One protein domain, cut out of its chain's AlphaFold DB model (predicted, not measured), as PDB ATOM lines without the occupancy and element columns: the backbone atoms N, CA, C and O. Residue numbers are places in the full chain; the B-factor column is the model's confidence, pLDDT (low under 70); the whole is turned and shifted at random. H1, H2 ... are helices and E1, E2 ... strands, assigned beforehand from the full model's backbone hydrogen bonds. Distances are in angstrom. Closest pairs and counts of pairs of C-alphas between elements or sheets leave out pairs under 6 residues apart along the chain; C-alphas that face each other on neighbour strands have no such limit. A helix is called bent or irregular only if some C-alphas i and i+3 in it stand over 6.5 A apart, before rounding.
ATOM      1  N   VAL A   4     162.255 124.138 191.793       90.31
ATOM      2  CA  VAL A   4     160.931 124.787 191.819       90.31
ATOM      3  C   VAL A   4     160.153 124.513 193.110       90.31
ATOM      4  O   VAL A   4     159.456 125.395 193.610       90.31
ATOM      5  N   THR A   5     160.294 123.316 193.686       90.56
ATOM      6  CA  THR A   5     159.676 122.970 194.974       90.56
ATOM      7  C   THR A   5     160.371 123.700 196.113       90.56
ATOM      8  O   THR A   5     159.705 124.190 197.018       90.56
ATOM      9  N   LEU A   6     161.695 123.841 196.041       91.50
ATOM     10  CA  LEU A   6     162.480 124.545 197.051       91.50
ATOM     11  C   LEU A   6     162.149 126.043 197.100       91.50
ATOM     12  O   LEU A   6     161.972 126.605 198.180       91.50
ATOM     13  N   ILE A   7     161.980 126.684 195.940       93.56
ATOM     14  CA  ILE A   7     161.506 128.070 195.889       93.56
ATOM     15  C   ILE A   7     160.085 128.185 196.444       93.56
ATOM     16  O   ILE A   7     159.803 129.110 197.205       93.56
ATOM     17  N   ALA A   8     159.182 127.276 196.060       92.75
ATOM     18  CA  ALA A   8     157.807 127.295 196.549       92.75
ATOM     19  C   ALA A   8     157.767 127.205 198.083       92.75
ATOM     20  O   ALA A   8     157.096 128.012 198.724       92.75
ATOM     21  N   GLU A   9     158.540 126.287 198.668       92.62
ATOM     22  CA  GLU A   9     158.757 126.176 200.115       92.62
ATOM     23  C   GLU A   9     159.234 127.495 200.732       92.62
ATOM     24  O   GLU A   9     158.635 127.979 201.694       92.62
ATOM     25  N   LEU A  10     160.271 128.117 200.156       93.25
ATOM     26  CA  LEU A  10     160.800 129.396 200.637       93.25
ATOM     27  C   LEU A  10     159.718 130.474 200.646       93.25
ATOM     28  O   LEU A  10     159.528 131.156 201.650       93.25
ATOM     29  N   LYS A  11     158.971 130.614 199.551       94.81
ATOM     30  CA  LYS A  11     157.953 131.661 199.422       94.81
ATOM     31  C   LYS A  11     156.745 131.436 200.315       94.81
ATOM     32  O   LYS A  11     156.217 132.397 200.872       94.81
ATOM     33  N   LEU A  12     156.335 130.189 200.514       93.06
ATOM     34  CA  LEU A  12     155.293 129.852 201.481       93.06
ATOM     35  C   LEU A  12     155.755 130.150 202.917       93.06
ATOM     36  O   LEU A  12     154.991 130.733 203.687       93.06
ATOM     37  N   ALA A  13     157.008 129.836 203.264       92.38
ATOM     38  CA  ALA A  13     157.583 130.168 204.567       92.38
ATOM     39  C   ALA A  13     157.693 131.690 204.789       92.38
ATOM     40  O   ALA A  13     157.304 132.179 205.851       92.38
ATOM     41  N   GLU A  14     158.135 132.452 203.782       93.06
ATOM     42  CA  GLU A  14     158.177 133.922 203.814       93.06
ATOM     43  C   GLU A  14     156.774 134.525 204.009       93.06
ATOM     44  O   GLU A  14     156.605 135.471 204.782       93.06
ATOM     45  N   ALA A  15     155.755 133.978 203.335       93.19
ATOM     46  CA  ALA A  15     154.370 134.419 203.490       93.19
ATOM     47  C   ALA A  15     153.849 134.159 204.913       93.19
ATOM     48  O   ALA A  15     153.306 135.071 205.539       93.19
ATOM     49  N   ARG A  16     154.087 132.960 205.463       91.00
ATOM     50  CA  ARG A  16     153.745 132.620 206.858       91.00
ATOM     51  C   ARG A  16     154.450 133.543 207.847       91.00
ATOM     52  O   ARG A  16     153.816 134.044 208.771       91.00
ATOM     53  N   LEU A  17     155.739 133.820 207.638       91.25
ATOM     54  CA  LEU A  17     156.504 134.745 208.474       91.25
ATOM     55  C   LEU A  17     155.901 136.153 208.452       91.25
ATOM     56  O   LEU A  17     155.693 136.742 209.511       91.25
ATOM     57  N   ARG A  18     155.570 136.677 207.267       91.00
ATOM     58  CA  ARG A  18     154.961 138.006 207.113       91.00
ATOM     59  C   ARG A  18     153.623 138.112 207.846       91.00
ATOM     60  O   ARG A  18     153.385 139.092 208.556       91.00
ATOM     61  N   THR A  19     152.778 137.091 207.721       88.31
ATOM     62  CA  THR A  19     151.515 137.009 208.465       88.31
ATOM     63  C   THR A  19     151.778 136.953 209.970       88.31
ATOM     64  O   THR A  19     151.200 137.738 210.721       88.31
ATOM     65  N   ALA A  20     152.698 136.099 210.422       86.88
ATOM     66  CA  ALA A  20     153.016 135.948 211.839       86.88
ATOM     67  C   ALA A  20     153.540 137.246 212.470       86.88
ATOM     68  O   ALA A  20     153.211 137.538 213.623       86.88
ATOM     69  N   MET A  21     154.341 138.025 211.735       87.19
ATOM     70  CA  MET A  21     154.831 139.337 212.173       87.19
ATOM     71  C   MET A  21     153.702 140.367 212.294       87.19
ATOM     72  O   MET A  21     153.744 141.204 213.190       87.19
ATOM     73  N   THR A  22     152.687 140.285 211.430       85.94
ATOM     74  CA  THR A  22     151.529 141.194 211.452       85.94
ATOM     75  C   THR A  22     150.574 140.888 212.609       85.94
ATOM     76  O   THR A  22     150.132 141.804 213.292       85.94
ATOM     77  N   TYR A  23     150.271 139.611 212.858       78.38
ATOM     78  CA  TYR A  23     149.228 139.188 213.807       78.38
ATOM     79  C   TYR A  23     149.770 138.688 215.162       78.38
ATOM     80  O   TYR A  23     149.129 137.887 215.835       78.38
ATOM     81  N   HIS A  24     150.945 139.175 215.586       64.56
ATOM     82  CA  HIS A  24     151.548 138.915 216.907       64.56
ATOM     83  C   HIS A  24     151.701 137.428 217.285       64.56
ATOM     84  O   HIS A  24     151.349 137.006 218.388       64.56
ATOM     85  N   GLY A  25     152.295 136.623 216.398       67.25
ATOM     86  CA  GLY A  25     152.797 135.296 216.779       67.25
ATOM     87  C   GLY A  25     153.807 135.369 217.938       67.25
ATOM     88  O   GLY A  25     154.435 136.401 218.173       67.25
ATOM     89  N   SER A  26     153.994 134.270 218.677       79.38
ATOM     90  CA  SER A  26     155.019 134.239 219.732       79.38
ATOM     91  C   SER A  26     156.419 134.486 219.149       79.38
ATOM     92  O   SER A  26     156.742 133.985 218.070       79.38
ATOM     93  N   THR A  27     157.299 135.164 219.890       83.62
ATOM     94  CA  THR A  27     158.693 135.411 219.468       83.62
ATOM     95  C   THR A  27     159.423 134.118 219.086       83.62
ATOM     96  O   THR A  27     160.221 134.088 218.151       83.62
ATOM     97  N   ARG A  28     159.113 133.008 219.773       83.81
ATOM     98  CA  ARG A  28     159.653 131.678 219.462       83.81
ATOM     99  C   ARG A  28     159.196 131.178 218.089       83.81
ATOM    100  O   ARG A  28     159.991 130.583 217.366       83.81
ATOM    101  N   PHE A  29     157.939 131.425 217.726       83.00
ATOM    102  CA  PHE A  29     157.394 131.069 216.418       83.00
ATOM    103  C   PHE A  29     158.008 131.917 215.299       83.00
ATOM    104  O   PHE A  29     158.438 131.360 214.288       83.00
ATOM    105  N   HIS A  30     158.165 133.230 215.508       85.75
ATOM    106  CA  HIS A  30     158.886 134.097 214.565       85.75
ATOM    107  C   HIS A  30     160.320 133.628 214.349       85.75
ATOM    108  O   HIS A  30     160.748 133.478 213.210       85.75
ATOM    109  N   ALA A  31     161.045 133.329 215.429       87.25
ATOM    110  CA  ALA A  31     162.411 132.828 215.342       87.25
ATOM    111  C   ALA A  31     162.490 131.495 214.580       87.25
ATOM    112  O   ALA A  31     163.412 131.304 213.787       87.25
ATOM    113  N   LYS A  32     161.521 130.585 214.774       87.69
ATOM    114  CA  LYS A  32     161.437 129.322 214.020       87.69
ATOM    115  C   LYS A  32     161.254 129.583 212.521       87.69
ATOM    116  O   LYS A  32     161.996 129.020 211.721       87.69
ATOM    117  N   LEU A  33     160.313 130.451 212.145       88.19
ATOM    118  CA  LEU A  33     160.055 130.791 210.742       88.19
ATOM    119  C   LEU A  33     161.223 131.542 210.092       88.19
ATOM    120  O   LEU A  33     161.564 131.246 208.952       88.19
ATOM    121  N   LEU A  34     161.878 132.454 210.814       90.75
ATOM    122  CA  LEU A  34     163.075 133.157 210.341       90.75
ATOM    123  C   LEU A  34     164.225 132.191 210.058       90.75
ATOM    124  O   LEU A  34     164.795 132.232 208.970       90.75
ATOM    125  N   ARG A  35     164.530 131.290 211.001       90.44
ATOM    126  CA  ARG A  35     165.547 130.246 210.794       90.44
ATOM    127  C   ARG A  35     165.197 129.384 209.593       90.44
ATOM    128  O   ARG A  35     166.059 129.126 208.766       90.44
ATOM    129  N   ARG A  36     163.923 129.004 209.454       90.00
ATOM    130  CA  ARG A  36     163.470 128.229 208.303       90.00
ATOM    131  C   ARG A  36     163.657 128.983 206.982       90.00
ATOM    132  O   ARG A  36     164.166 128.401 206.031       90.00
ATOM    133  N   CYS A  37     163.281 130.258 206.914       91.62
ATOM    134  CA  CYS A  37     163.499 131.068 205.714       91.62
ATOM    135  C   CYS A  37     164.993 131.164 205.375       91.62
ATOM    136  O   CYS A  37     165.347 131.014 204.213       91.62
ATOM    137  N   ALA A  38     165.861 131.348 206.376       89.75
ATOM    138  CA  ALA A  38     167.310 131.378 206.180       89.75
ATOM    139  C   ALA A  38     167.843 130.040 205.638       89.75
ATOM    140  O   ALA A  38     168.486 130.029 204.597       89.75
ATOM    141  N   THR A  39     167.482 128.911 206.257       91.94
ATOM    142  CA  THR A  39     167.884 127.573 205.789       91.94
ATOM    143  C   THR A  39     167.413 127.288 204.364       91.94
ATOM    144  O   THR A  39     168.172 126.762 203.555       91.94
ATOM    145  N   LEU A  40     166.165 127.639 204.031       91.12
ATOM    146  CA  LEU A  40     165.655 127.474 202.669       91.12
ATOM    147  C   LEU A  40     166.368 128.398 201.684       91.12
ATOM    148  O   LEU A  40     166.634 127.979 200.565       91.12
ATOM    149  N   MET A  41     166.687 129.630 202.085       90.94
ATOM    150  CA  MET A  41     167.449 130.547 201.246       90.94
ATOM    151  C   MET A  41     168.839 129.985 200.953       90.94
ATOM    152  O   MET A  41     169.217 129.905 199.790       90.94
ATOM    153  N   ASP A  42     169.555 129.522 201.976       89.44
ATOM    154  CA  ASP A  42     170.871 128.906 201.810       89.44
ATOM    155  C   ASP A  42     170.798 127.677 200.893       89.44
ATOM    156  O   ASP A  42     171.661 127.489 200.036       89.44
ATOM    157  N   ALA A  43     169.745 126.865 201.012       89.69
ATOM    158  CA  ALA A  43     169.518 125.742 200.110       89.69
ATOM    159  C   ALA A  43     169.250 126.204 198.664       89.69
ATOM    160  O   ALA A  43     169.777 125.601 197.736       89.69
ATOM    161  N   VAL A  44     168.461 127.268 198.458       90.44
ATOM    162  CA  VAL A  44     168.169 127.834 197.125       90.44
ATOM    163  C   VAL A  44     169.439 128.365 196.461       90.44
ATOM    164  O   VAL A  44     169.637 128.150 195.270       90.44
ATOM    165  N   GLU A  45     170.309 129.044 197.208       89.12
ATOM    166  CA  GLU A  45     171.541 129.633 196.666       89.12
ATOM    167  C   GLU A  45     172.645 128.617 196.380       89.12
ATOM    168  O   GLU A  45     173.484 128.858 195.509       89.12
ATOM    169  N   ASN A  46     172.656 127.503 197.110       88.31
ATOM    170  CA  ASN A  46     173.634 126.432 196.944       88.31
ATOM    171  C   ASN A  46     173.100 125.266 196.098       88.31
ATOM    172  O   ASN A  46     173.769 124.240 195.983       88.31
ATOM    173  N   HIS A  47     171.906 125.398 195.512       87.81
ATOM    174  CA  HIS A  47     171.317 124.345 194.691       87.81
ATOM    175  C   HIS A  47     172.076 124.194 193.370       87.81
ATOM    176  O   HIS A  47     172.091 125.097 192.534       87.81
ATOM    177  N   THR A  48     172.671 123.026 193.148       85.25
ATOM    178  CA  THR A  48     173.267 122.677 191.854       85.25
ATOM    179  C   THR A  48     172.158 122.216 190.908       85.25
ATOM    180  O   THR A  48     171.388 121.338 191.290       85.25
ATOM    181  N   PRO A  49     172.025 122.790 189.699       85.62
ATOM    182  CA  PRO A  49     171.002 122.343 188.765       85.62
ATOM    183  C   PRO A  49     171.374 120.984 188.165       85.62
ATOM    184  O   PRO A  49     172.484 120.804 187.668       85.62
ATOM    185  N   ASP A  50     170.408 120.067 188.148       83.69
ATOM    186  CA  ASP A  50     170.562 118.707 187.621       83.69
ATOM    187  C   ASP A  50     170.276 118.638 186.105       83.69
ATOM    188  O   ASP A  50     170.454 117.605 185.459       83.69
ATOM    189  N   SER A  51     169.786 119.732 185.508       84.19
ATOM    190  CA  SER A  51     169.431 119.815 184.086       84.19
ATOM    191  C   SER A  51     169.501 121.247 183.548       84.19
ATOM    192  O   SER A  51     169.450 122.214 184.309       84.19
ATOM    193  N   ALA A  52     169.558 121.391 182.220       84.31
ATOM    194  CA  ALA A  52     169.496 122.697 181.560       84.31
ATOM    195  C   ALA A  52     168.170 123.434 181.835       84.31
ATOM    196  O   ALA A  52     168.163 124.652 182.009       84.31
ATOM    197  N   ASP A  53     167.056 122.705 181.929       84.19
ATOM    198  CA  ASP A  53     165.759 123.287 182.286       84.19
ATOM    199  C   ASP A  53     165.776 123.841 183.711       84.19
ATOM    200  O   ASP A  53     165.319 124.956 183.956       84.19
ATOM    201  N   GLU A  54     166.361 123.099 184.653       86.12
ATOM    202  CA  GLU A  54     166.495 123.556 186.032       86.12
ATOM    203  C   GLU A  54     167.446 124.749 186.152       86.12
ATOM    204  O   GLU A  54     167.134 125.695 186.869       86.12
ATOM    205  N   LEU A  55     168.554 124.763 185.405       87.88
ATOM    206  CA  LEU A  55     169.440 125.925 185.304       87.88
ATOM    207  C   LEU A  55     168.678 127.173 184.836       87.88
ATOM    208  O   LEU A  55     168.812 128.240 185.437       87.88
ATOM    209  N   ASN A  56     167.854 127.042 183.795       86.44
ATOM    210  CA  ASN A  56     167.034 128.142 183.294       86.44
ATOM    211  C   ASN A  56     166.023 128.623 184.348       86.44
ATOM    212  O   ASN A  56     165.842 129.830 184.508       86.44
ATOM    213  N   GLU A  57     165.407 127.707 185.105       87.69
ATOM    214  CA  GLU A  57     164.544 128.053 186.242       87.69
ATOM    215  C   GLU A  57     165.321 128.826 187.329       87.69
ATOM    216  O   GLU A  57     164.822 129.833 187.840       87.69
ATOM    217  N   GLN A  58     166.559 128.422 187.646       90.81
ATOM    218  CA  GLN A  58     167.424 129.140 188.595       90.81
ATOM    219  C   GLN A  58     167.755 130.554 188.134       90.81
ATOM    220  O   GLN A  58     167.554 131.517 188.880       90.81
ATOM    221  N   ILE A  59     168.217 130.697 186.893       88.62
ATOM    222  CA  ILE A  59     168.557 131.998 186.318       88.62
ATOM    223  C   ILE A  59     167.325 132.910 186.316       88.62
ATOM    224  O   ILE A  59     167.410 134.053 186.771       88.62
ATOM    225  N   ALA A  60     166.167 132.407 185.876       86.81
ATOM    226  CA  ALA A  60     164.923 133.173 185.854       86.81
ATOM    227  C   ALA A  60     164.521 133.676 187.253       86.81
ATOM    228  O   ALA A  60     164.113 134.832 187.402       86.81
ATOM    229  N   PHE A  61     164.672 132.833 188.279       91.75
ATOM    230  CA  PHE A  61     164.397 133.207 189.664       91.75
ATOM    231  C   PHE A  61     165.321 134.320 190.164       91.75
ATOM    232  O   PHE A  61     164.837 135.342 190.656       91.75
ATOM    233  N   PHE A  62     166.640 134.147 190.043       91.94
ATOM    234  CA  PHE A  62     167.599 135.107 190.594       91.94
ATOM    235  C   PHE A  62     167.620 136.430 189.823       91.94
ATOM    236  O   PHE A  62     167.709 137.484 190.453       91.94
ATOM    237  N   LEU A  63     167.432 136.412 188.498       87.81
ATOM    238  CA  LEU A  63     167.251 137.638 187.711       87.81
ATOM    239  C   LEU A  63     166.030 138.430 188.178       87.81
ATOM    240  O   LEU A  63     166.098 139.649 188.349       87.81
ATOM    241  N   ARG A  64     164.904 137.749 188.429       86.75
ATOM    242  CA  ARG A  64     163.725 138.425 188.973       86.75
ATOM    243  C   ARG A  64     163.992 138.985 190.354       86.75
ATOM    244  O   ARG A  64     163.651 140.134 190.610       86.75
ATOM    245  N   ARG A  65     164.583 138.179 191.233       87.62
ATOM    246  CA  ARG A  65     164.906 138.609 192.588       87.62
ATOM    247  C   ARG A  65     165.776 139.866 192.555       87.62
ATOM    248  O   ARG A  65     165.462 140.812 193.261       87.62
ATOM    249  N   ALA A  66     166.795 139.929 191.699       87.00
ATOM    250  CA  ALA A  66     167.612 141.132 191.539       87.00
ATOM    251  C   ALA A  66     166.781 142.364 191.134       87.00
ATOM    252  O   ALA A  66     166.940 143.436 191.720       87.00
ATOM    253  N   SER A  67     165.856 142.190 190.186       84.50
ATOM    254  CA  SER A  67     164.947 143.247 189.726       84.50
ATOM    255  C   SER A  67     163.995 143.739 190.826       84.50
ATOM    256  O   SER A  67     163.807 144.941 190.992       84.50
ATOM    257  N   ASP A  68     163.431 142.830 191.628       82.62
ATOM    258  CA  ASP A  68     162.470 143.174 192.686       82.62
ATOM    259  C   ASP A  68     163.091 144.030 193.810       82.62
ATOM    260  O   ASP A  68     162.382 144.822 194.432       82.62
ATOM    261  N   TYR A  69     164.398 143.893 194.070       78.12
ATOM    262  CA  TYR A  69     165.100 144.661 195.111       78.12
ATOM    263  C   TYR A  69     165.733 145.970 194.610       78.12
ATOM    264  O   TYR A  69     166.116 146.785 195.443       78.12
ATOM    265  N   ASN A  70     165.788 146.215 193.292       63.84
ATOM    266  CA  ASN A  70     166.250 147.477 192.686       63.84
ATOM    267  C   ASN A  70     167.556 148.038 193.310       63.84
ATOM    268  O   ASN A  70     167.666 149.226 193.617       63.84
ATOM    269  N   GLY A  71     168.556 147.165 193.485       68.38
ATOM    270  CA  GLY A  71     169.878 147.491 194.038       68.38
ATOM    271  C   GLY A  71     170.115 147.005 195.476       68.38
ATOM    272  O   GLY A  71     169.211 146.546 196.173       68.38
ATOM    273  N   GLY A  72     171.375 147.081 195.915       81.62
ATOM    274  CA  GLY A  72     171.817 146.667 197.248       81.62
ATOM    275  C   GLY A  72     172.210 145.191 197.352       81.62
ATOM    276  O   GLY A  72     172.077 144.418 196.406       81.62
ATOM    277  N   ALA A  73     172.650 144.781 198.546       82.69
ATOM    278  CA  ALA A  73     173.336 143.502 198.764       82.69
ATOM    279  C   ALA A  73     172.560 142.258 198.285       82.69
ATOM    280  O   ALA A  73     173.168 141.286 197.847       82.69
ATOM    281  N   ILE A  74     171.221 142.270 198.344       83.38
ATOM    282  CA  ILE A  74     170.397 141.152 197.854       83.38
ATOM    283  C   ILE A  74     170.399 141.093 196.322       83.38
ATOM    284  O   ILE A  74     170.472 139.997 195.763       83.38
ATOM    285  N   ALA A  75     170.309 142.242 195.648       83.50
ATOM    286  CA  ALA A  75     170.359 142.300 194.194       83.50
ATOM    287  C   ALA A  75     171.753 141.917 193.687       83.50
ATOM    288  O   ALA A  75     171.857 141.080 192.793       83.50
ATOM    289  N   ASP A  76     172.801 142.431 194.335       85.69
ATOM    290  CA  ASP A  76     174.194 142.131 193.997       85.69
ATOM    291  C   ASP A  76     174.490 140.632 194.152       85.69
ATOM    292  O   ASP A  76     174.956 139.996 193.209       85.69
ATOM    293  N   ARG A  77     174.105 140.028 195.287       87.94
ATOM    294  CA  ARG A  77     174.254 138.581 195.527       87.94
ATOM    295  C   ARG A  77     173.448 137.741 194.536       87.94
ATOM    296  O   ARG A  77     173.921 136.713 194.064       87.94
ATOM    297  N   SER A  78     172.235 138.175 194.187       87.50
ATOM    298  CA  SER A  78     171.412 137.473 193.191       87.50
ATOM    299  C   SER A  78     172.071 137.507 191.808       87.50
ATOM    300  O   SER A  78     172.115 136.485 191.127       87.50
ATOM    301  N   MET A  79     172.631 138.650 191.408       87.44
ATOM    302  CA  MET A  79     173.364 138.782 190.147       87.44
ATOM    303  C   MET A  79     174.668 137.983 190.140       87.44
ATOM    304  O   MET A  79     174.986 137.363 189.127       87.44
ATOM    305  N   GLU A  80     175.390 137.930 191.259       89.00
ATOM    306  CA  GLU A  80     176.573 137.080 191.415       89.00
ATOM    307  C   GLU A  80     176.233 135.601 191.177       89.00
ATOM    308  O   GLU A  80     176.920 134.917 190.415       89.00
ATOM    309  N   ILE A  81     175.123 135.123 191.750       89.00
ATOM    310  CA  ILE A  81     174.643 133.754 191.533       89.00
ATOM    311  C   ILE A  81     174.295 133.522 190.058       89.00
ATOM    312  O   ILE A  81     174.682 132.492 189.508       89.00
ATOM    313  N   VAL A  82     173.627 134.470 189.389       87.62
ATOM    314  CA  VAL A  82     173.322 134.365 187.949       87.62
ATOM    315  C   VAL A  82     174.600 134.235 187.124       87.62
ATOM    316  O   VAL A  82     174.706 133.321 186.310       87.62
ATOM    317  N   VAL A  83     175.588 135.105 187.350       86.69
ATOM    318  CA  VAL A  83     176.868 135.069 186.628       86.69
ATOM    319  C   VAL A  83     177.590 133.743 186.873       86.69
ATOM    320  O   VAL A  83     178.077 133.121 185.928       86.69
ATOM    321  N   ARG A  84     177.608 133.262 188.121       89.31
ATOM    322  CA  ARG A  84     178.182 131.960 188.478       89.31
ATOM    323  C   ARG A  84     177.495 130.814 187.734       89.31
ATOM    324  O   ARG A  84     178.181 129.965 187.177       89.31
ATOM    325  N   LEU A  85     176.162 130.806 187.691       86.50
ATOM    326  CA  LEU A  85     175.375 129.791 186.986       86.50
ATOM    327  C   LEU A  85     175.617 129.829 185.470       86.50
ATOM    328  O   LEU A  85     175.805 128.781 184.861       86.50
ATOM    329  N   MET A  86     175.686 131.016 184.864       83.44
ATOM    330  CA  MET A  86     175.984 131.166 183.434       83.44
ATOM    331  C   MET A  86     177.400 130.686 183.083       83.44
ATOM    332  O   MET A  86     177.595 130.038 182.056       83.44
ATOM    333  N   ASN A  87     178.382 130.958 183.947       80.50
ATOM    334  CA  ASN A  87     179.776 130.562 183.734       80.50
ATOM    335  C   ASN A  87     180.038 129.077 184.014       80.50
ATOM    336  O   ASN A  87     180.974 128.512 183.453       80.50
ATOM    337  N   ALA A  88     179.236 128.442 184.873       72.25
ATOM    338  CA  ALA A  88     179.365 127.023 185.198       72.25
ATOM    339  C   ALA A  88     178.813 126.091 184.099       72.25
ATOM    340  O   ALA A  88     179.171 124.917 184.078       72.25
ATOM    341  N   PHE A  89     177.999 126.601 183.160       64.56
ATOM    342  CA  PHE A  89     177.346 125.806 182.109       64.56
ATOM    343  C   PHE A  89     177.678 126.187 180.639       64.56
ATOM    344  O   PHE A  89     176.756 126.263 179.824       64.56
ATOM    345  N   PRO A  90     178.946 126.377 180.202       53.72
ATOM    346  CA  PRO A  90     179.233 126.666 178.792       53.72
ATOM    347  C   PRO A  90     179.196 125.424 177.879       53.72
ATOM    348  O   PRO A  90     179.014 125.577 176.678       53.72
ATOM    349  N   ASN A  91     179.381 124.204 178.411       45.50
ATOM    350  CA  ASN A  91     179.580 122.981 177.617       45.50
ATOM    351  C   ASN A  91     179.020 121.719 178.307       45.50
ATOM    352  O   ASN A  91     179.735 121.089 179.077       45.50
ATOM    353  N   GLY A  92     177.799 121.298 177.958       41.34
ATOM    354  CA  GLY A  92     177.300 119.932 178.209       41.34
ATOM    355  C   GLY A  92     177.010 119.562 179.676       41.34
ATOM    356  O   GLY A  92     177.597 120.089 180.609       41.34
ATOM    357  N   GLU A 103     170.031 114.662 203.307       30.47
ATOM    358  CA  GLU A 103     169.978 114.248 204.720       30.47
ATOM    359  C   GLU A 103     169.679 115.417 205.676       30.47
ATOM    360  O   GLU A 103     169.090 115.220 206.734       30.47
ATOM    361  N   ALA A 104     169.994 116.657 205.284       36.91
ATOM    362  CA  ALA A 104     169.628 117.855 206.046       36.91
ATOM    363  C   ALA A 104     168.186 118.332 205.769       36.91
ATOM    364  O   ALA A 104     167.655 119.158 206.509       36.91
ATOM    365  N   LEU A 105     167.547 117.842 204.700       41.22
ATOM    366  CA  LEU A 105     166.223 118.292 204.253       41.22
ATOM    367  C   LEU A 105     165.063 117.543 204.923       41.22
ATOM    368  O   LEU A 105     163.965 118.096 205.002       41.22
ATOM    369  N   GLU A 106     165.288 116.330 205.435       34.59
ATOM    370  CA  GLU A 106     164.240 115.532 206.094       34.59
ATOM    371  C   GLU A 106     163.827 116.096 207.464       34.59
ATOM    372  O   GLU A 106     162.650 116.030 207.809       34.59
ATOM    373  N   ASP A 107     164.734 116.758 208.193       36.03
ATOM    374  CA  ASP A 107     164.407 117.465 209.449       36.03
ATOM    375  C   ASP A 107     163.816 118.867 209.197       36.03
ATOM    376  O   ASP A 107     163.115 119.461 210.019       36.03
ATOM    377  N   VAL A 108     164.071 119.406 208.003       45.03
ATOM    378  CA  VAL A 108     163.539 120.693 207.572       45.03
ATOM    379  C   VAL A 108     162.080 120.483 207.147       45.03
ATOM    380  O   VAL A 108     161.202 121.148 207.679       45.03
ATOM    381  N   CYS A 109     161.730 119.520 206.299       45.75
ATOM    382  CA  CYS A 109     160.359 119.330 205.797       45.75
ATOM    383  C   CYS A 109     159.329 118.803 206.828       45.75
ATOM    384  O   CYS A 109     158.890 117.660 206.763       45.75
ATOM    385  N   GLY A 110     158.854 119.677 207.721       43.56
ATOM    386  CA  GLY A 110     157.708 119.444 208.602       43.56
ATOM    387  C   GLY A 110     156.627 120.521 208.464       43.56
ATOM    388  O   GLY A 110     156.906 121.701 208.674       43.56
ATOM    389  N   GLU A 111     155.403 120.063 208.172       51.22
ATOM    390  CA  GLU A 111     154.123 120.801 208.111       51.22
ATOM    391  C   GLU A 111     153.963 121.787 206.939       51.22
ATOM    392  O   GLU A 111     154.006 123.006 207.114       51.22
ATOM    393  N   ASP A 112     153.806 121.222 205.734       57.59
ATOM    394  CA  ASP A 112     152.705 121.474 204.779       57.59
ATOM    395  C   ASP A 112     153.160 121.027 203.378       57.59
ATOM    396  O   ASP A 112     153.791 121.784 202.649       57.59
ATOM    397  N   GLY A 113     152.807 119.808 202.947       73.56
ATOM    398  CA  GLY A 113     153.118 119.273 201.603       73.56
ATOM    399  C   GLY A 113     152.475 120.040 200.432       73.56
ATOM    400  O   GLY A 113     152.410 119.538 199.311       73.56
ATOM    401  N   ILE A 114     151.975 121.250 200.689       85.75
ATOM    402  CA  ILE A 114     151.319 122.139 199.742       85.75
ATOM    403  C   ILE A 114     152.271 122.583 198.625       85.75
ATOM    404  O   ILE A 114     151.839 122.673 197.481       85.75
ATOM    405  N   SER A 115     153.559 122.806 198.911       89.69
ATOM    406  CA  SER A 115     154.545 123.183 197.889       89.69
ATOM    407  C   SER A 115     154.663 122.098 196.814       89.69
ATOM    408  O   SER A 115     154.425 122.369 195.640       89.69
ATOM    409  N   ALA A 116     154.931 120.859 197.234       87.44
ATOM    410  CA  ALA A 116     155.073 119.686 196.387       87.44
ATOM    411  C   ALA A 116     153.755 119.341 195.687       87.44
ATOM    412  O   ALA A 116     153.756 119.005 194.503       87.44
ATOM    413  N   TYR A 117     152.625 119.484 196.388       86.94
ATOM    414  CA  TYR A 117     151.295 119.318 195.806       86.94
ATOM    415  C   TYR A 117     151.041 120.308 194.661       86.94
ATOM    416  O   TYR A 117     150.541 119.912 193.609       86.94
ATOM    417  N   ILE A 118     151.411 121.583 194.827       91.88
ATOM    418  CA  ILE A 118     151.244 122.599 193.782       91.88
ATOM    419  C   ILE A 118     152.219 122.361 192.631       91.88
ATOM    420  O   ILE A 118     151.793 122.285 191.478       91.88
ATOM    421  N   THR A 119     153.520 122.258 192.914       91.50
ATOM    422  CA  THR A 119     154.550 122.197 191.867       91.50
ATOM    423  C   THR A 119     154.498 120.898 191.071       91.50
ATOM    424  O   THR A 119     154.819 120.924 189.884       91.50
ATOM    425  N   GLY A 120     154.052 119.799 191.689       87.88
ATOM    426  CA  GLY A 120     153.834 118.498 191.054       87.88
ATOM    427  C   GLY A 120     152.435 118.289 190.461       87.88
ATOM    428  O   GLY A 120     152.173 117.219 189.915       87.88
ATOM    429  N   SER A 121     151.526 119.265 190.561       89.44
ATOM    430  CA  SER A 121     150.163 119.113 190.041       89.44
ATOM    431  C   SER A 121     150.141 119.020 188.511       89.44
ATOM    432  O   SER A 121     150.724 119.853 187.814       89.44
ATOM    433  N   LEU A 122     149.394 118.040 187.993       90.62
ATOM    434  CA  LEU A 122     149.091 117.894 186.562       90.62
ATOM    435  C   LEU A 122     147.968 118.828 186.091       90.62
ATOM    436  O   LEU A 122     147.682 118.911 184.898       90.62
ATOM    437  N   GLU A 123     147.345 119.561 187.012       90.00
ATOM    438  CA  GLU A 123     146.340 120.573 186.711       90.00
ATOM    439  C   GLU A 123     146.891 121.982 186.939       90.00
ATOM    440  O   GLU A 123     147.979 122.192 187.481       90.00
ATOM    441  N   ARG A 124     146.140 122.995 186.503       95.94
ATOM    442  CA  ARG A 124     146.520 124.390 186.731       95.94
ATOM    443  C   ARG A 124     146.182 124.786 188.164       95.94
ATOM    444  O   ARG A 124     145.016 125.002 188.498       95.94
ATOM    445  N   LEU A 125     147.222 124.930 188.973       94.88
ATOM    446  CA  LEU A 125     147.140 125.203 190.397       94.88
ATOM    447  C   LEU A 125     148.195 126.238 190.786       94.88
ATOM    448  O   LEU A 125     149.339 126.160 190.337       94.88
ATOM    449  N   VAL A 126     147.817 127.219 191.602       97.62
ATOM    450  CA  VAL A 126     148.733 128.261 192.092       97.62
ATOM    451  C   VAL A 126     148.400 128.668 193.521       97.62
ATOM    452  O   VAL A 126     147.231 128.669 193.899       97.62
ATOM    453  N   ALA A 127     149.409 129.076 194.288       97.69
ATOM    454  CA  ALA A 127     149.232 129.784 195.554       97.69
ATOM    455  C   ALA A 127     149.578 131.264 195.377       97.69
ATOM    456  O   ALA A 127     150.629 131.591 194.821       97.69
ATOM    457  N   ILE A 128     148.704 132.145 195.865       98.00
ATOM    458  CA  ILE A 128     148.845 133.604 195.806       98.00
ATOM    459  C   ILE A 128     148.845 134.173 197.227       98.00
ATOM    460  O   ILE A 128     147.967 133.826 198.016       98.00
ATOM    461  N   ASP A 129     149.797 135.042 197.557       96.12
ATOM    462  CA  ASP A 129     149.817 135.732 198.851       96.12
ATOM    463  C   ASP A 129     148.803 136.882 198.936       96.12
ATOM    464  O   ASP A 129     148.191 137.294 197.950       96.12
ATOM    465  N   THR A 130     148.644 137.444 200.134       94.62
ATOM    466  CA  THR A 130     147.754 138.591 200.379       94.62
ATOM    467  C   THR A 130     148.194 139.879 199.668       94.62
ATOM    468  O   THR A 130     147.401 140.806 199.533       94.62
ATOM    469  N   GLY A 131     149.431 139.927 199.161       95.50
ATOM    470  CA  GLY A 131     149.953 140.970 198.275       95.50
ATOM    471  C   GLY A 131     149.738 140.676 196.786       95.50
ATOM    472  O   GLY A 131     150.344 141.340 195.945       95.50
ATOM    473  N   PHE A 132     148.897 139.689 196.453       97.38
ATOM    474  CA  PHE A 132     148.585 139.230 195.100       97.38
ATOM    475  C   PHE A 132     149.796 138.728 194.304       97.38
ATOM    476  O   PHE A 132     149.797 138.808 193.074       97.38
ATOM    477  N   ARG A 133     150.826 138.198 194.966       97.12
ATOM    478  CA  ARG A 133     152.011 137.629 194.313       97.12
ATOM    479  C   ARG A 133     151.990 136.109 194.321       97.12
ATOM    480  O   ARG A 133     151.540 135.484 195.276       97.12
ATOM    481  N   TYR A 134     152.507 135.509 193.253       97.88
ATOM    482  CA  TYR A 134     152.654 134.058 193.160       97.88
ATOM    483  C   TYR A 134     153.684 133.542 194.172       97.88
ATOM    484  O   TYR A 134     154.841 133.963 194.159       97.88
ATOM    485  N   LEU A 135     153.271 132.598 195.016       96.38
ATOM    486  CA  LEU A 135     154.144 131.870 195.945       96.38
ATOM    487  C   LEU A 135     154.607 130.538 195.352       96.38
ATOM    488  O   LEU A 135     155.768 130.170 195.476       96.38
ATOM    489  N   ALA A 136     153.689 129.832 194.693       95.94
ATOM    490  CA  ALA A 136     153.934 128.547 194.056       95.94
ATOM    491  C   ALA A 136     153.026 128.398 192.832       95.94
ATOM    492  O   ALA A 136     151.896 128.896 192.818       95.94
ATOM    493  N   VAL A 137     153.519 127.716 191.802       96.81
ATOM    494  CA  VAL A 137     152.840 127.577 190.510       96.81
ATOM    495  C   VAL A 137     153.050 126.166 189.984       96.81
ATOM    496  O   VAL A 137     154.175 125.676 190.018       96.81
ATOM    497  N   SER A 138     151.997 125.516 189.489       96.25
ATOM    498  CA  SER A 138     152.107 124.234 188.790       96.25
ATOM    499  C   SER A 138     152.611 124.411 187.357       96.25
ATOM    500  O   SER A 138     152.353 125.434 186.710       96.25
ATOM    501  N   GLN A 139     153.291 123.396 186.825       94.94
ATOM    502  CA  GLN A 139     153.819 123.426 185.459       94.94
ATOM    503  C   GLN A 139     152.736 123.718 184.395       94.94
ATOM    504  O   GLN A 139     152.962 124.605 183.566       94.94
ATOM    505  N   PRO A 140     151.529 123.108 184.430       95.19
ATOM    506  CA  PRO A 140     150.466 123.438 183.476       95.19
ATOM    507  C   PRO A 140     150.022 124.904 183.531       95.19
ATOM    508  O   PRO A 140     149.672 125.491 182.504       95.19
ATOM    509  N   ASN A 141     150.022 125.529 184.716       96.06
ATOM    510  CA  ASN A 141     149.664 126.942 184.815       96.06
ATOM    511  C   ASN A 141     150.777 127.852 184.282       96.06
ATOM    512  O   ASN A 141     150.470 128.860 183.640       96.06
ATOM    513  N   ALA A 142     152.041 127.498 184.515       95.25
ATOM    514  CA  ALA A 142     153.177 128.218 183.953       95.25
ATOM    515  C   ALA A 142     153.149 128.189 182.415       95.25
ATOM    516  O   ALA A 142     153.129 129.239 181.769       95.25
ATOM    517  N   GLN A 143     152.974 126.999 181.833       94.31
ATOM    518  CA  GLN A 143     152.854 126.801 180.386       94.31
ATOM    519  C   GLN A 143     151.671 127.564 179.780       94.31
ATOM    520  O   GLN A 143     151.820 128.214 178.745       94.31
ATOM    521  N   PHE A 144     150.506 127.554 180.441       92.44
ATOM    522  CA  PHE A 144     149.340 128.321 179.993       92.44
ATOM    523  C   PHE A 144     149.642 129.824 179.871       92.44
ATOM    524  O   PHE A 144     149.118 130.488 178.977       92.44
ATOM    525  N   ASN A 145     150.501 130.357 180.744       92.44
ATOM    526  CA  ASN A 145     150.933 131.756 180.719       92.44
ATOM    527  C   ASN A 145     152.258 131.966 179.959       92.44
ATOM    528  O   ASN A 145     152.823 133.053 180.041       92.44
ATOM    529  N   ARG A 146     152.738 130.959 179.208       92.75
ATOM    530  CA  ARG A 146     153.996 130.987 178.433       92.75
ATOM    531  C   ARG A 146     155.201 131.407 179.277       92.75
ATOM    532  O   ARG A 146     156.012 132.228 178.859       92.75
ATOM    533  N   ASN A 147     155.277 130.863 180.483       92.94
ATOM    534  CA  ASN A 147     156.305 131.180 181.461       92.94
ATOM    535  C   ASN A 147     156.780 129.892 182.154       92.94
ATOM    536  O   ASN A 147     156.203 128.821 181.944       92.94
ATOM    537  N   THR A 148     157.826 129.989 182.965       93.50
ATOM    538  CA  THR A 148     158.350 128.884 183.775       93.50
ATOM    539  C   THR A 148     157.810 128.962 185.206       93.50
ATOM    540  O   THR A 148     157.211 129.971 185.594       93.50
ATOM    541  N   GLN A 149     157.950 127.897 186.004       94.06
ATOM    542  CA  GLN A 149     157.405 127.910 187.369       94.06
ATOM    543  C   GLN A 149     158.159 128.929 188.231       94.06
ATOM    544  O   GLN A 149     157.532 129.794 188.850       94.06
ATOM    545  N   ALA A 150     159.494 128.896 188.216       93.50
ATOM    546  CA  ALA A 150     160.325 129.843 188.954       93.50
ATOM    547  C   ALA A 150     160.218 131.258 188.364       93.50
ATOM    548  O   ALA A 150     160.110 132.241 189.097       93.50
ATOM    549  N   GLY A 151     160.105 131.347 187.038       91.06
ATOM    550  CA  GLY A 151     159.827 132.562 186.282       91.06
ATOM    551  C   GLY A 151     158.418 133.120 186.468       91.06
ATOM    552  O   GLY A 151     158.117 134.174 185.911       91.06
ATOM    553  N   MET A 152     157.549 132.530 187.291       95.31
ATOM    554  CA  MET A 152     156.296 133.151 187.747       95.31
ATOM    555  C   MET A 152     156.295 133.489 189.231       95.31
ATOM    556  O   MET A 152     155.570 134.395 189.641       95.31
ATOM    557  N   VAL A 153     157.105 132.808 190.037       94.69
ATOM    558  CA  VAL A 153     157.214 133.103 191.464       94.69
ATOM    559  C   VAL A 153     157.561 134.582 191.681       94.69
ATOM    560  O   VAL A 153     158.304 135.196 190.913       94.69
ATOM    561  N   SER A 154     156.951 135.162 192.715       94.12
ATOM    562  CA  SER A 154     157.047 136.569 193.116       94.12
ATOM    563  C   SER A 154     156.460 137.593 192.138       94.12
ATOM    564  O   SER A 154     156.301 138.747 192.540       94.12
ATOM    565  N   MET A 155     156.022 137.211 190.928       95.38
ATOM    566  CA  MET A 155     155.252 138.127 190.074       95.38
ATOM    567  C   MET A 155     153.945 138.517 190.735       95.38
ATOM    568  O   MET A 155     153.261 137.689 191.337       95.38
ATOM    569  N   HIS A 156     153.568 139.776 190.545       96.56
ATOM    570  CA  HIS A 156     152.228 140.221 190.873       96.56
ATOM    571  C   HIS A 156     151.234 139.640 189.863       96.56
ATOM    572  O   HIS A 156     151.488 139.631 188.657       96.56
ATOM    573  N   LEU A 157     150.077 139.186 190.339       96.94
ATOM    574  CA  LEU A 157     149.043 138.546 189.530       96.94
ATOM    575  C   LEU A 157     148.663 139.390 188.308       96.94
ATOM    576  O   LEU A 157     148.529 138.860 187.208       96.94
ATOM    577  N   GLU A 158     148.551 140.707 188.492       96.88
ATOM    578  CA  GLU A 158     148.271 141.663 187.415       96.88
ATOM    579  C   GLU A 158     149.278 141.595 186.262       96.88
ATOM    580  O   GLU A 158     148.872 141.678 185.104       96.88
ATOM    581  N   GLN A 159     150.566 141.395 186.555       95.31
ATOM    582  CA  GLN A 159     151.618 141.305 185.536       95.31
ATOM    583  C   GLN A 159     151.446 140.062 184.657       95.31
ATOM    584  O   GLN A 159     151.870 140.060 183.506       95.31
ATOM    585  N   VAL A 160     150.813 139.013 185.188       95.00
ATOM    586  CA  VAL A 160     150.624 137.737 184.489       95.00
ATOM    587  C   VAL A 160     149.303 137.706 183.727       95.00
ATOM    588  O   VAL A 160     149.271 137.339 182.556       95.00
ATOM    589  N   ILE A 161     148.192 138.085 184.368       92.94
ATOM    590  CA  ILE A 161     146.862 137.990 183.741       92.94
ATOM    591  C   ILE A 161     146.429 139.273 183.027       92.94
ATOM    592  O   ILE A 161     145.405 139.262 182.340       92.94
ATOM    593  N   GLY A 162     147.187 140.358 183.184       94.69
ATOM    594  CA  GLY A 162     146.879 141.685 182.669       94.69
ATOM    595  C   GLY A 162     145.920 142.475 183.565       94.69
ATOM    596  O   GLY A 162     145.050 141.918 184.247       94.69
ATOM    597  N   ARG A 163     146.047 143.806 183.508       95.56
ATOM    598  CA  ARG A 163     145.279 144.766 184.317       95.56
ATOM    599  C   ARG A 163     143.773 144.583 184.228       95.56
ATOM    600  O   ARG A 163     143.103 144.526 185.253       95.56
ATOM    601  N   GLU A 164     143.241 144.445 183.018       94.44
ATOM    602  CA  GLU A 164     141.801 144.302 182.801       94.44
ATOM    603  C   GLU A 164     141.233 143.088 183.552       94.44
ATOM    604  O   GLU A 164     140.278 143.217 184.319       94.44
ATOM    605  N   ARG A 165     141.855 141.911 183.399       93.56
ATOM    606  CA  ARG A 165     141.406 140.672 184.056       93.56
ATOM    607  C   ARG A 165     141.642 140.711 185.562       93.56
ATOM    608  O   ARG A 165     140.870 140.124 186.319       93.56
ATOM    609  N   TYR A 166     142.696 141.386 186.008       96.25
ATOM    610  CA  TYR A 166     142.952 141.571 187.428       96.25
ATOM    611  C   TYR A 166     141.861 142.421 188.082       96.25
ATOM    612  O   TYR A 166     141.192 141.940 188.997       96.25
ATOM    613  N   VAL A 167     141.613 143.625 187.559       96.12
ATOM    614  CA  VAL A 167     140.653 144.584 188.123       96.12
ATOM    615  C   VAL A 167     139.214 144.074 188.028       96.12
ATOM    616  O   VAL A 167     138.486 144.113 189.015       96.12
ATOM    617  N   SER A 168     138.798 143.569 186.862       93.12
ATOM    618  CA  SER A 168     137.395 143.193 186.625       93.12
ATOM    619  C   SER A 168     136.986 141.858 187.253       93.12
ATOM    620  O   SER A 168     135.799 141.630 187.486       93.12
ATOM    621  N   ARG A 169     137.944 140.954 187.508       93.44
ATOM    622  CA  ARG A 169     137.639 139.550 187.818       93.44
ATOM    623  C   ARG A 169     138.393 139.008 189.022       93.44
ATOM    624  O   ARG A 169     137.763 138.506 189.948       93.44
ATOM    625  N   ALA A 170     139.723 139.047 189.002       95.31
ATOM    626  CA  ALA A 170     140.514 138.301 189.981       95.31
ATOM    627  C   ALA A 170     140.617 139.006 191.339       95.31
ATOM    628  O   ALA A 170     140.464 138.349 192.367       95.31
ATOM    629  N   ARG A 171     140.834 140.329 191.351       97.25
ATOM    630  CA  ARG A 171     141.149 141.099 192.562       97.25
ATOM    631  C   ARG A 171     140.085 140.944 193.644       97.25
ATOM    632  O   ARG A 171     140.381 140.402 194.701       97.25
ATOM    633  N   ARG A 172     138.835 141.323 193.354       97.06
ATOM    634  CA  ARG A 172     137.731 141.249 194.329       97.06
ATOM    635  C   ARG A 172     137.499 139.829 194.849       97.06
ATOM    636  O   ARG A 172     137.159 139.639 196.010       97.06
ATOM    637  N   ARG A 173     137.662 138.814 193.996       97.38
ATOM    638  CA  ARG A 173     137.494 137.407 194.390       97.38
ATOM    639  C   ARG A 173     138.610 136.955 195.327       97.38
ATOM    640  O   ARG A 173     138.327 136.295 196.319       97.38
ATOM    641  N   LEU A 174     139.850 137.351 195.058       97.56
ATOM    642  CA  LEU A 174     140.964 137.084 195.961       97.56
ATOM    643  C   LEU A 174     140.821 137.838 197.284       97.56
ATOM    644  O   LEU A 174     141.030 137.230 198.319       97.56
ATOM    645  N   GLU A 175     140.368 139.093 197.276       97.81
ATOM    646  CA  GLU A 175     140.068 139.841 198.508       97.81
ATOM    647  C   GLU A 175     139.025 139.110 199.375       97.81
ATOM    648  O   GLU A 175     139.226 138.942 200.575       97.81
ATOM    649  N   LEU A 176     137.945 138.591 198.775       97.38
ATOM    650  CA  LEU A 176     136.959 137.773 199.496       97.38
ATOM    651  C   LEU A 176     137.558 136.448 199.995       97.38
ATOM    652  O   LEU A 176     137.300 136.050 201.129       97.38
ATOM    653  N   CYS A 177     138.391 135.794 199.180       96.00
ATOM    654  CA  CYS A 177     139.126 134.588 199.566       96.00
ATOM    655  C   CYS A 177     140.029 134.841 200.779       96.00
ATOM    656  O   CYS A 177     139.993 134.075 201.735       96.00
ATOM    657  N   PHE A 178     140.774 135.946 200.789       95.31
ATOM    658  CA  PHE A 178     141.640 136.333 201.902       95.31
ATOM    659  C   PHE A 178     140.853 136.729 203.159       95.31
ATOM    660  O   PHE A 178     141.363 136.592 204.263       95.31
ATOM    661  N   ASN A 179     139.579 137.098 203.013       95.19
ATOM    662  CA  ASN A 179     138.638 137.246 204.127       95.19
ATOM    663  C   ASN A 179     137.972 135.917 204.544       95.19
ATOM    664  O   ASN A 179     136.960 135.916 205.242       95.19
ATOM    665  N   GLY A 180     138.510 134.777 204.100       90.00
ATOM    666  CA  GLY A 180     138.055 133.433 204.458       90.00
ATOM    667  C   GLY A 180     136.897 132.886 203.624       90.00
ATOM    668  O   GLY A 180     136.422 131.781 203.880       90.00
ATOM    669  N   GLN A 181     136.434 133.615 202.605       94.31
ATOM    670  CA  GLN A 181     135.315 133.181 201.770       94.31
ATOM    671  C   GLN A 181     135.812 132.476 200.512       94.31
ATOM    672  O   GLN A 181     136.219 133.129 199.548       94.31
ATOM    673  N   ALA A 182     135.711 131.146 200.477       91.19
ATOM    674  CA  ALA A 182     136.001 130.382 199.266       91.19
ATOM    675  C   ALA A 182     135.200 130.923 198.067       91.19
ATOM    676  O   ALA A 182     134.014 131.236 198.179       91.19
ATOM    677  N   GLN A 183     135.857 131.050 196.917       96.88
ATOM    678  CA  GLN A 183     135.249 131.595 195.705       96.88
ATOM    679  C   GLN A 183     135.188 130.544 194.611       96.88
ATOM    680  O   GLN A 183     136.138 129.798 194.403       96.88
ATOM    681  N   GLU A 184     134.109 130.563 193.839       93.75
ATOM    682  CA  GLU A 184     134.006 129.840 192.578       93.75
ATOM    683  C   GLU A 184     133.393 130.755 191.518       93.75
ATOM    684  O   GLU A 184     132.471 131.534 191.789       93.75
ATOM    685  N   TYR A 185     133.950 130.713 190.312       92.69
ATOM    686  CA  TYR A 185     133.428 131.436 189.160       92.69
ATOM    687  C   TYR A 185     133.927 130.821 187.855       92.69
ATOM    688  O   TYR A 185     134.900 130.067 187.822       92.69
ATOM    689  N   TYR A 186     133.255 131.178 186.766       92.75
ATOM    690  CA  TYR A 186     133.542 130.690 185.426       92.75
ATOM    691  C   TYR A 186     133.921 131.869 184.542       92.75
ATOM    692  O   TYR A 186     133.349 132.953 184.675       92.75
ATOM    693  N   TYR A 187     134.881 131.683 183.645       89.31
ATOM    694  CA  TYR A 187     135.220 132.712 182.670       89.31
ATOM    695  C   TYR A 187     135.648 132.122 181.331       89.31
ATOM    696  O   TYR A 187     136.292 131.070 181.297       89.31
ATOM    697  N   PRO A 188     135.339 132.813 180.222       88.12
ATOM    698  CA  PRO A 188     135.845 132.425 178.924       88.12
ATOM    699  C   PRO A 188     137.333 132.772 178.802       88.12
ATOM    700  O   PRO A 188     137.802 133.815 179.268       88.12
ATOM    701  N   VAL A 189     138.072 131.906 178.124       85.56
ATOM    702  CA  VAL A 189     139.435 132.138 177.658       85.56
ATOM    703  C   VAL A 189     139.439 131.952 176.152       85.56
ATOM    704  O   VAL A 189     139.080 130.888 175.652       85.56
ATOM    705  N   ALA A 190     139.876 132.985 175.434       76.31
ATOM    706  CA  ALA A 190     140.270 132.835 174.044       76.31
ATOM    707  C   ALA A 190     141.636 132.140 174.012       76.31
ATOM    708  O   ALA A 190     142.624 132.691 174.501       76.31
ATOM    709  N   VAL A 191     141.679 130.922 173.482       68.19
ATOM    710  CA  VAL A 191     142.937 130.289 173.079       68.19
ATOM    711  C   VAL A 191     143.162 130.633 171.610       68.19
ATOM    712  O   VAL A 191     142.199 130.840 170.878       68.19
ATOM    713  N   ALA A 192     144.426 130.752 171.196       58.28
ATOM    714  CA  ALA A 192     144.834 131.245 169.876       58.28
ATOM    715  C   ALA A 192     144.222 130.484 168.679       58.28
ATOM    716  O   ALA A 192     144.310 130.970 167.556       58.28
ATOM    717  N   ASP A 193     143.565 129.348 168.920       54.91
ATOM    718  CA  ASP A 193     142.994 128.466 167.910       54.91
ATOM    719  C   ASP A 193     141.475 128.283 168.118       54.91
ATOM    720  O   ASP A 193     141.008 127.257 168.601       54.91
ATOM    721  N   ARG A 194     140.731 129.366 167.835       50.19
ATOM    722  CA  ARG A 194     139.263 129.533 167.648       50.19
ATOM    723  C   ARG A 194     138.262 129.010 168.691       50.19
ATOM    724  O   ARG A 194     137.146 129.533 168.715       50.19
ATOM    725  N   ASP A 195     138.623 128.116 169.596       65.50
ATOM    726  CA  ASP A 195     137.699 127.612 170.608       65.50
ATOM    727  C   ASP A 195     137.741 128.461 171.882       65.50
ATOM    728  O   ASP A 195     138.757 128.587 172.579       65.50
ATOM    729  N   ARG A 196     136.587 129.055 172.206       76.31
ATOM    730  CA  ARG A 196     136.351 129.676 173.512       76.31
ATOM    731  C   ARG A 196     136.299 128.572 174.558       76.31
ATOM    732  O   ARG A 196     135.317 127.838 174.638       76.31
ATOM    733  N   ARG A 197     137.328 128.504 175.400       86.12
ATOM    734  CA  ARG A 197     137.326 127.609 176.557       86.12
ATOM    735  C   ARG A 197     136.606 128.259 177.722       86.12
ATOM    736  O   ARG A 197     136.798 129.447 177.968       86.12
ATOM    737  N   VAL A 198     135.816 127.494 178.463       89.88
ATOM    738  CA  VAL A 198     135.245 127.943 179.738       89.88
ATOM    739  C   VAL A 198     136.099 127.372 180.856       89.88
ATOM    740  O   VAL A 198     136.209 126.159 181.001       89.88
ATOM    741  N   ILE A 199     136.699 128.251 181.651       91.88
ATOM    742  CA  ILE A 199     137.509 127.862 182.802       91.88
ATOM    743  C   ILE A 199     136.679 128.022 184.066       91.88
ATOM    744  O   ILE A 199     136.170 129.112 184.329       91.88
ATOM    745  N   ARG A 200     136.586 126.957 184.864       93.56
ATOM    746  CA  ARG A 200     136.136 127.018 186.255       93.56
ATOM    747  C   ARG A 200     137.328 127.376 187.127       93.56
ATOM    748  O   ARG A 200     138.309 126.636 187.149       93.56
ATOM    749  N   CYS A 201     137.238 128.483 187.852       95.00
ATOM    750  CA  CYS A 201     138.238 128.876 188.831       95.00
ATOM    751  C   CYS A 201     137.672 128.781 190.241       95.00
ATOM    752  O   CYS A 201     136.639 129.382 190.541       95.00
ATOM    753  N   GLN A 202     138.366 128.031 191.092       94.50
ATOM    754  CA  GLN A 202     138.056 127.894 192.509       94.50
ATOM    755  C   GLN A 202     139.196 128.482 193.329       94.50
ATOM    756  O   GLN A 202     140.358 128.236 193.020       94.50
ATOM    757  N   MET A 203     138.871 129.249 194.363       95.94
ATOM    758  CA  MET A 203     139.830 129.839 195.290       95.94
ATOM    759  C   MET A 203     139.501 129.380 196.705       95.94
ATOM    760  O   MET A 203     138.348 129.495 197.129       95.94
ATOM    761  N   LYS A 204     140.498 128.878 197.428       93.19
ATOM    762  CA  LYS A 204     140.365 128.454 198.822       93.19
ATOM    763  C   LYS A 204     141.370 129.202 199.700       93.19
ATOM    764  O   LYS A 204     142.544 129.241 199.327       93.19
ATOM    765  N   PRO A 205     140.948 129.776 200.837       92.62
ATOM    766  CA  PRO A 205     141.883 130.320 201.813       92.62
ATOM    767  C   PRO A 205     142.758 129.205 202.387       92.62
ATOM    768  O   PRO A 205     142.290 128.081 202.573       92.62
ATOM    769  N   VAL A 206     144.017 129.526 202.674       91.25
ATOM    770  CA  VAL A 206     144.955 128.623 203.340       91.25
ATOM    771  C   VAL A 206     145.436 129.280 204.626       91.25
ATOM    772  O   VAL A 206     145.857 130.442 204.634       91.25
ATOM    773  N   TYR A 207     145.353 128.510 205.703       87.31
ATOM    774  CA  TYR A 207     145.681 128.925 207.056       87.31
ATOM    775  C   TYR A 207     146.877 128.129 207.555       87.31
ATOM    776  O   TYR A 207     147.040 126.968 207.186       87.31
ATOM    777  N   ASP A 208     147.702 128.749 208.387       83.31
ATOM    778  CA  ASP A 208     148.715 128.026 209.141       83.31
ATOM    779  C   ASP A 208     148.101 127.307 210.360       83.31
ATOM    780  O   ASP A 208     146.910 127.428 210.663       83.31
ATOM    781  N   ASN A 209     148.938 126.585 211.105       78.00
ATOM    782  CA  ASN A 209     148.528 125.836 212.300       78.00
ATOM    783  C   ASN A 209     148.050 126.723 213.466       78.00
ATOM    784  O   ASN A 209     147.533 126.209 214.453       78.00
ATOM    785  N   LEU A 210     148.209 128.046 213.365       80.56
ATOM    786  CA  LEU A 210     147.684 129.031 214.314       80.56
ATOM    787  C   LEU A 210     146.372 129.666 213.815       80.56
ATOM    788  O   LEU A 210     145.888 130.630 214.411       80.56
ATOM    789  N   GLY A 211     145.803 129.150 212.721       83.56
ATOM    790  CA  GLY A 211     144.586 129.668 212.105       83.56
ATOM    791  C   GLY A 211     144.791 130.990 211.363       83.56
ATOM    792  O   GLY A 211     143.812 131.672 211.066       83.56
ATOM    793  N   GLN A 212     146.035 131.375 211.064       87.31
ATOM    794  CA  GLN A 212     146.336 132.630 210.383       87.31
ATOM    795  C   GLN A 212     146.388 132.430 208.872       87.31
ATOM    796  O   GLN A 212     147.120 131.581 208.362       87.31
ATOM    797  N   LEU A 213     145.620 133.239 208.140       91.00
ATOM    798  CA  LEU A 213     145.614 133.202 206.683       91.00
ATOM    799  C   LEU A 213     146.939 133.741 206.134       91.00
ATOM    800  O   LEU A 213     147.331 134.872 206.427       91.00
ATOM    801  N   TYR A 214     147.610 132.958 205.294       90.50
ATOM    802  CA  TYR A 214     148.870 133.383 204.673       90.50
ATOM    803  C   TYR A 214     148.833 133.362 203.143       90.50
ATOM    804  O   TYR A 214     149.607 134.079 202.504       90.50
ATOM    805  N   CYS A 215     147.928 132.593 202.530       95.31
ATOM    806  CA  CYS A 215     147.735 132.610 201.082       95.31
ATOM    807  C   CYS A 215     146.344 132.110 200.662       95.31
ATOM    808  O   CYS A 215     145.551 131.625 201.470       95.31
ATOM    809  N   GLY A 216     146.046 132.247 199.373       95.31
ATOM    810  CA  GLY A 216     144.903 131.627 198.711       95.31
ATOM    811  C   GLY A 216     145.373 130.637 197.652       95.31
ATOM    812  O   GLY A 216     146.250 130.945 196.843       95.31
ATOM    813  N   LEU A 217     144.765 129.456 197.633       95.94
ATOM    814  CA  LEU A 217     145.019 128.408 196.655       95.94
ATOM    815  C   LEU A 217     143.987 128.490 195.530       95.94
ATOM    816  O   LEU A 217     142.784 128.474 195.792       95.94
ATOM    817  N   MET A 218     144.444 128.581 194.283       96.62
ATOM    818  CA  MET A 218     143.578 128.720 193.116       96.62
ATOM    819  C   MET A 218     143.702 127.524 192.178       96.62
ATOM    820  O   MET A 218     144.778 127.249 191.651       96.62
ATOM    821  N   TYR A 219     142.569 126.896 191.894       93.62
ATOM    822  CA  TYR A 219     142.420 125.803 190.943       93.62
ATOM    823  C   TYR A 219     141.757 126.322 189.673       93.62
ATOM    824  O   TYR A 219     140.810 127.108 189.746       93.62
ATOM    825  N   MET A 220     142.240 125.896 188.510       94.25
ATOM    826  CA  MET A 220     141.702 126.290 187.209       94.25
ATOM    827  C   MET A 220     141.493 125.051 186.342       94.25
ATOM    828  O   MET A 220     142.453 124.470 185.843       94.25
ATOM    829  N   HIS A 221     140.234 124.688 186.110       90.56
ATOM    830  CA  HIS A 221     139.879 123.529 185.289       90.56
ATOM    831  C   HIS A 221     139.187 123.976 184.008       90.56
ATOM    832  O   HIS A 221     138.323 124.857 184.025       90.56
ATOM    833  N   ASP A 222     139.554 123.351 182.895       89.06
ATOM    834  CA  ASP A 222     138.831 123.493 181.640       89.06
ATOM    835  C   ASP A 222     137.534 122.679 181.716       89.06
ATOM    836  O   ASP A 222     137.558 121.459 181.849       89.06
ATOM    837  N   VAL A 223     136.395 123.366 181.667       88.44
ATOM    838  CA  VAL A 223     135.059 122.762 181.760       88.44
ATOM    839  C   VAL A 223     134.260 122.952 180.474       88.44
ATOM    840  O   VAL A 223     133.037 122.814 180.475       88.44
ATOM    841  N   THR A 224     134.933 123.261 179.362       83.25
ATOM    842  CA  THR A 224     134.291 123.564 178.074       83.25
ATOM    843  C   THR A 224     133.326 122.455 177.643       83.25
ATOM    844  O   THR A 224     132.176 122.737 177.308       83.25
ATOM    845  N   GLY A 225     133.728 121.184 177.766       70.94
ATOM    846  CA  GLY A 225     132.865 120.038 177.450       70.94
ATOM    847  C   GLY A 225     131.630 119.906 178.355       70.94
ATOM    848  O   GLY A 225     130.573 119.475 177.905       70.94
ATOM    849  N   HIS A 226     131.719 120.316 179.624       61.69
ATOM    850  CA  HIS A 226     130.592 120.269 180.566       61.69
ATOM    851  C   HIS A 226     129.624 121.442 180.379       61.69
ATOM    852  O   HIS A 226     128.412 121.273 180.527       61.69
ATOM    853  N   ALA A 227     130.142 122.617 180.014       58.06
ATOM    854  CA  ALA A 227     129.333 123.787 179.691       58.06
ATOM    855  C   ALA A 227     128.485 123.550 178.426       58.06
ATOM    856  O   ALA A 227     127.283 123.801 178.444       58.06
ATOM    857  N   LEU A 228     129.084 122.978 177.372       57.12
ATOM    858  CA  LEU A 228     128.396 122.657 176.114       57.12
ATOM    859  C   LEU A 228     127.276 121.614 176.293       57.12
ATOM    860  O   LEU A 228     126.216 121.739 175.676       57.12
ATOM    861  N   ASN A 229     127.470 120.618 177.165       53.41
ATOM    862  CA  ASN A 229     126.460 119.587 177.431       53.41
ATOM    863  C   ASN A 229     125.239 120.120 178.198       53.41
ATOM    864  O   ASN A 229     124.117 119.732 177.875       53.41
ATOM    865  N   ARG A 230     125.416 121.053 179.148       54.12
ATOM    866  CA  ARG A 230     124.279 121.692 179.843       54.12
ATOM    867  C   ARG A 230     123.457 122.587 178.916       54.12
ATOM    868  O   ARG A 230     122.234 122.567 178.994       54.12
ATOM    869  N   SER A 231     124.104 123.326 178.012       55.56
ATOM    870  CA  SER A 231     123.406 124.145 177.009       55.56
ATOM    871  C   SER A 231     122.603 123.296 176.019       55.56
ATOM    872  O   SER A 231     121.489 123.669 175.662       55.56
TER     873      SER A 231
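AT A GLANCE: This is residues 4 to 92 and 103 to 231 of the 239 residues of an uncharacterized protein of Rhodobacteraceae bacterium CCMM004 (UniProt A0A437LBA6). What is the main picture? A strongly twisted sheet of five strands has its E2 end covered by H1 of a helical hairpin H1 and H2, and a second helical hairpin, H3 and H4, comes near the first; H8 packs on one face of the sheet and short H5 on the opposite one. What makes it up? The 218 printed residues include nine named helices and five named strands, ordered H1 H2 H3 H4 H5 E1 E2 H6 H7 H8 E3 E4 E5 H9, class mixed. The antiparallel sheet runs E2 E1 E5 E4 E3, and the whole is compact, with a radius of gyration of the C-alphas of 18.5 A and spans of 55 by 50 by 34 A.

HOW THE PARTS SIT: How do the strands pair? E2, residues 134 to 137, and E1, residues 124 to 129, form a hairpin with N 135 and O 127 within hydrogen-bond range at 2.8 A; E1 and E5, residues 213 to 222, have N 128 and O 216 at 2.9 A. E3, residues 183 to 190, E4, residues 196 to 207, and E5 form a meander, each strand the antiparallel neighbour of the one before, with N 185 and O 201 at 3.0 A and N 204 and O 217 at 2.8 A. Which helices are on the sheet? H1, residues 4 to 22, is over E2, E1 and E5 at a height of 8.2 A, closest at the C-alphas of Ala 8 and Ala 136, 4.8 A. H5, residues 114 to 119, and H8, residues 163 to 178, are on opposite faces, at heights of 7.8 A and 8.3 A. H9, residues 224 to 231, stands up from the sheet over E4, while H6, residues 139 to 144, only grazes it and H7, residues 157 to 161, is only just not on it, with 4 pairs of C-alphas within 10 A. What of the other helices? H2, residues 27 to 45, touches H1 at a shallow tilt of 25 degrees, opposite ways, closest at the C-alphas of Leu 10 and Leu 40, 5.6 A. H3, residues 52 to 69, touches H4, residues 73 to 88, at a shallow tilt of 21 degrees, opposite ways, closest at the C-alphas of Ala 66 and Ala 75, 4.0 A. Every O i to N i+4 pair is within hydrogen-bond range in H1 to H7 and H9, and 9 of 12 in H8, which is irregular, with C-alphas 168 and 171 7.3 A apart.

IN THESE COORDINATES: Where do the ends lie? H1 begins at C-alpha 4 (160.931, 124.787, 191.819), and H9 ends at C-alpha 231 (123.406, 124.145, 177.009). Which elements are long? From first to last C-alpha, E4 measures 34.8 A, E5 27.7 A, H1 27.3 A, H2 26.8 A and H3 26.2 A.

THE WHOLE: How large is it? The two C-alphas farthest apart, of Ala 73 and Ser 231, are 57.8 A apart. Is anything missing or long? Residues 93 to 102 are not printed, with 28.1 A between C-alphas 92 and 103, and the link from H6 to H7 is long. Where is confidence low? The mean pLDDT of the printed part is 85.3, and 29 residues are under 70, among them 103 to 112 and 226 to 231.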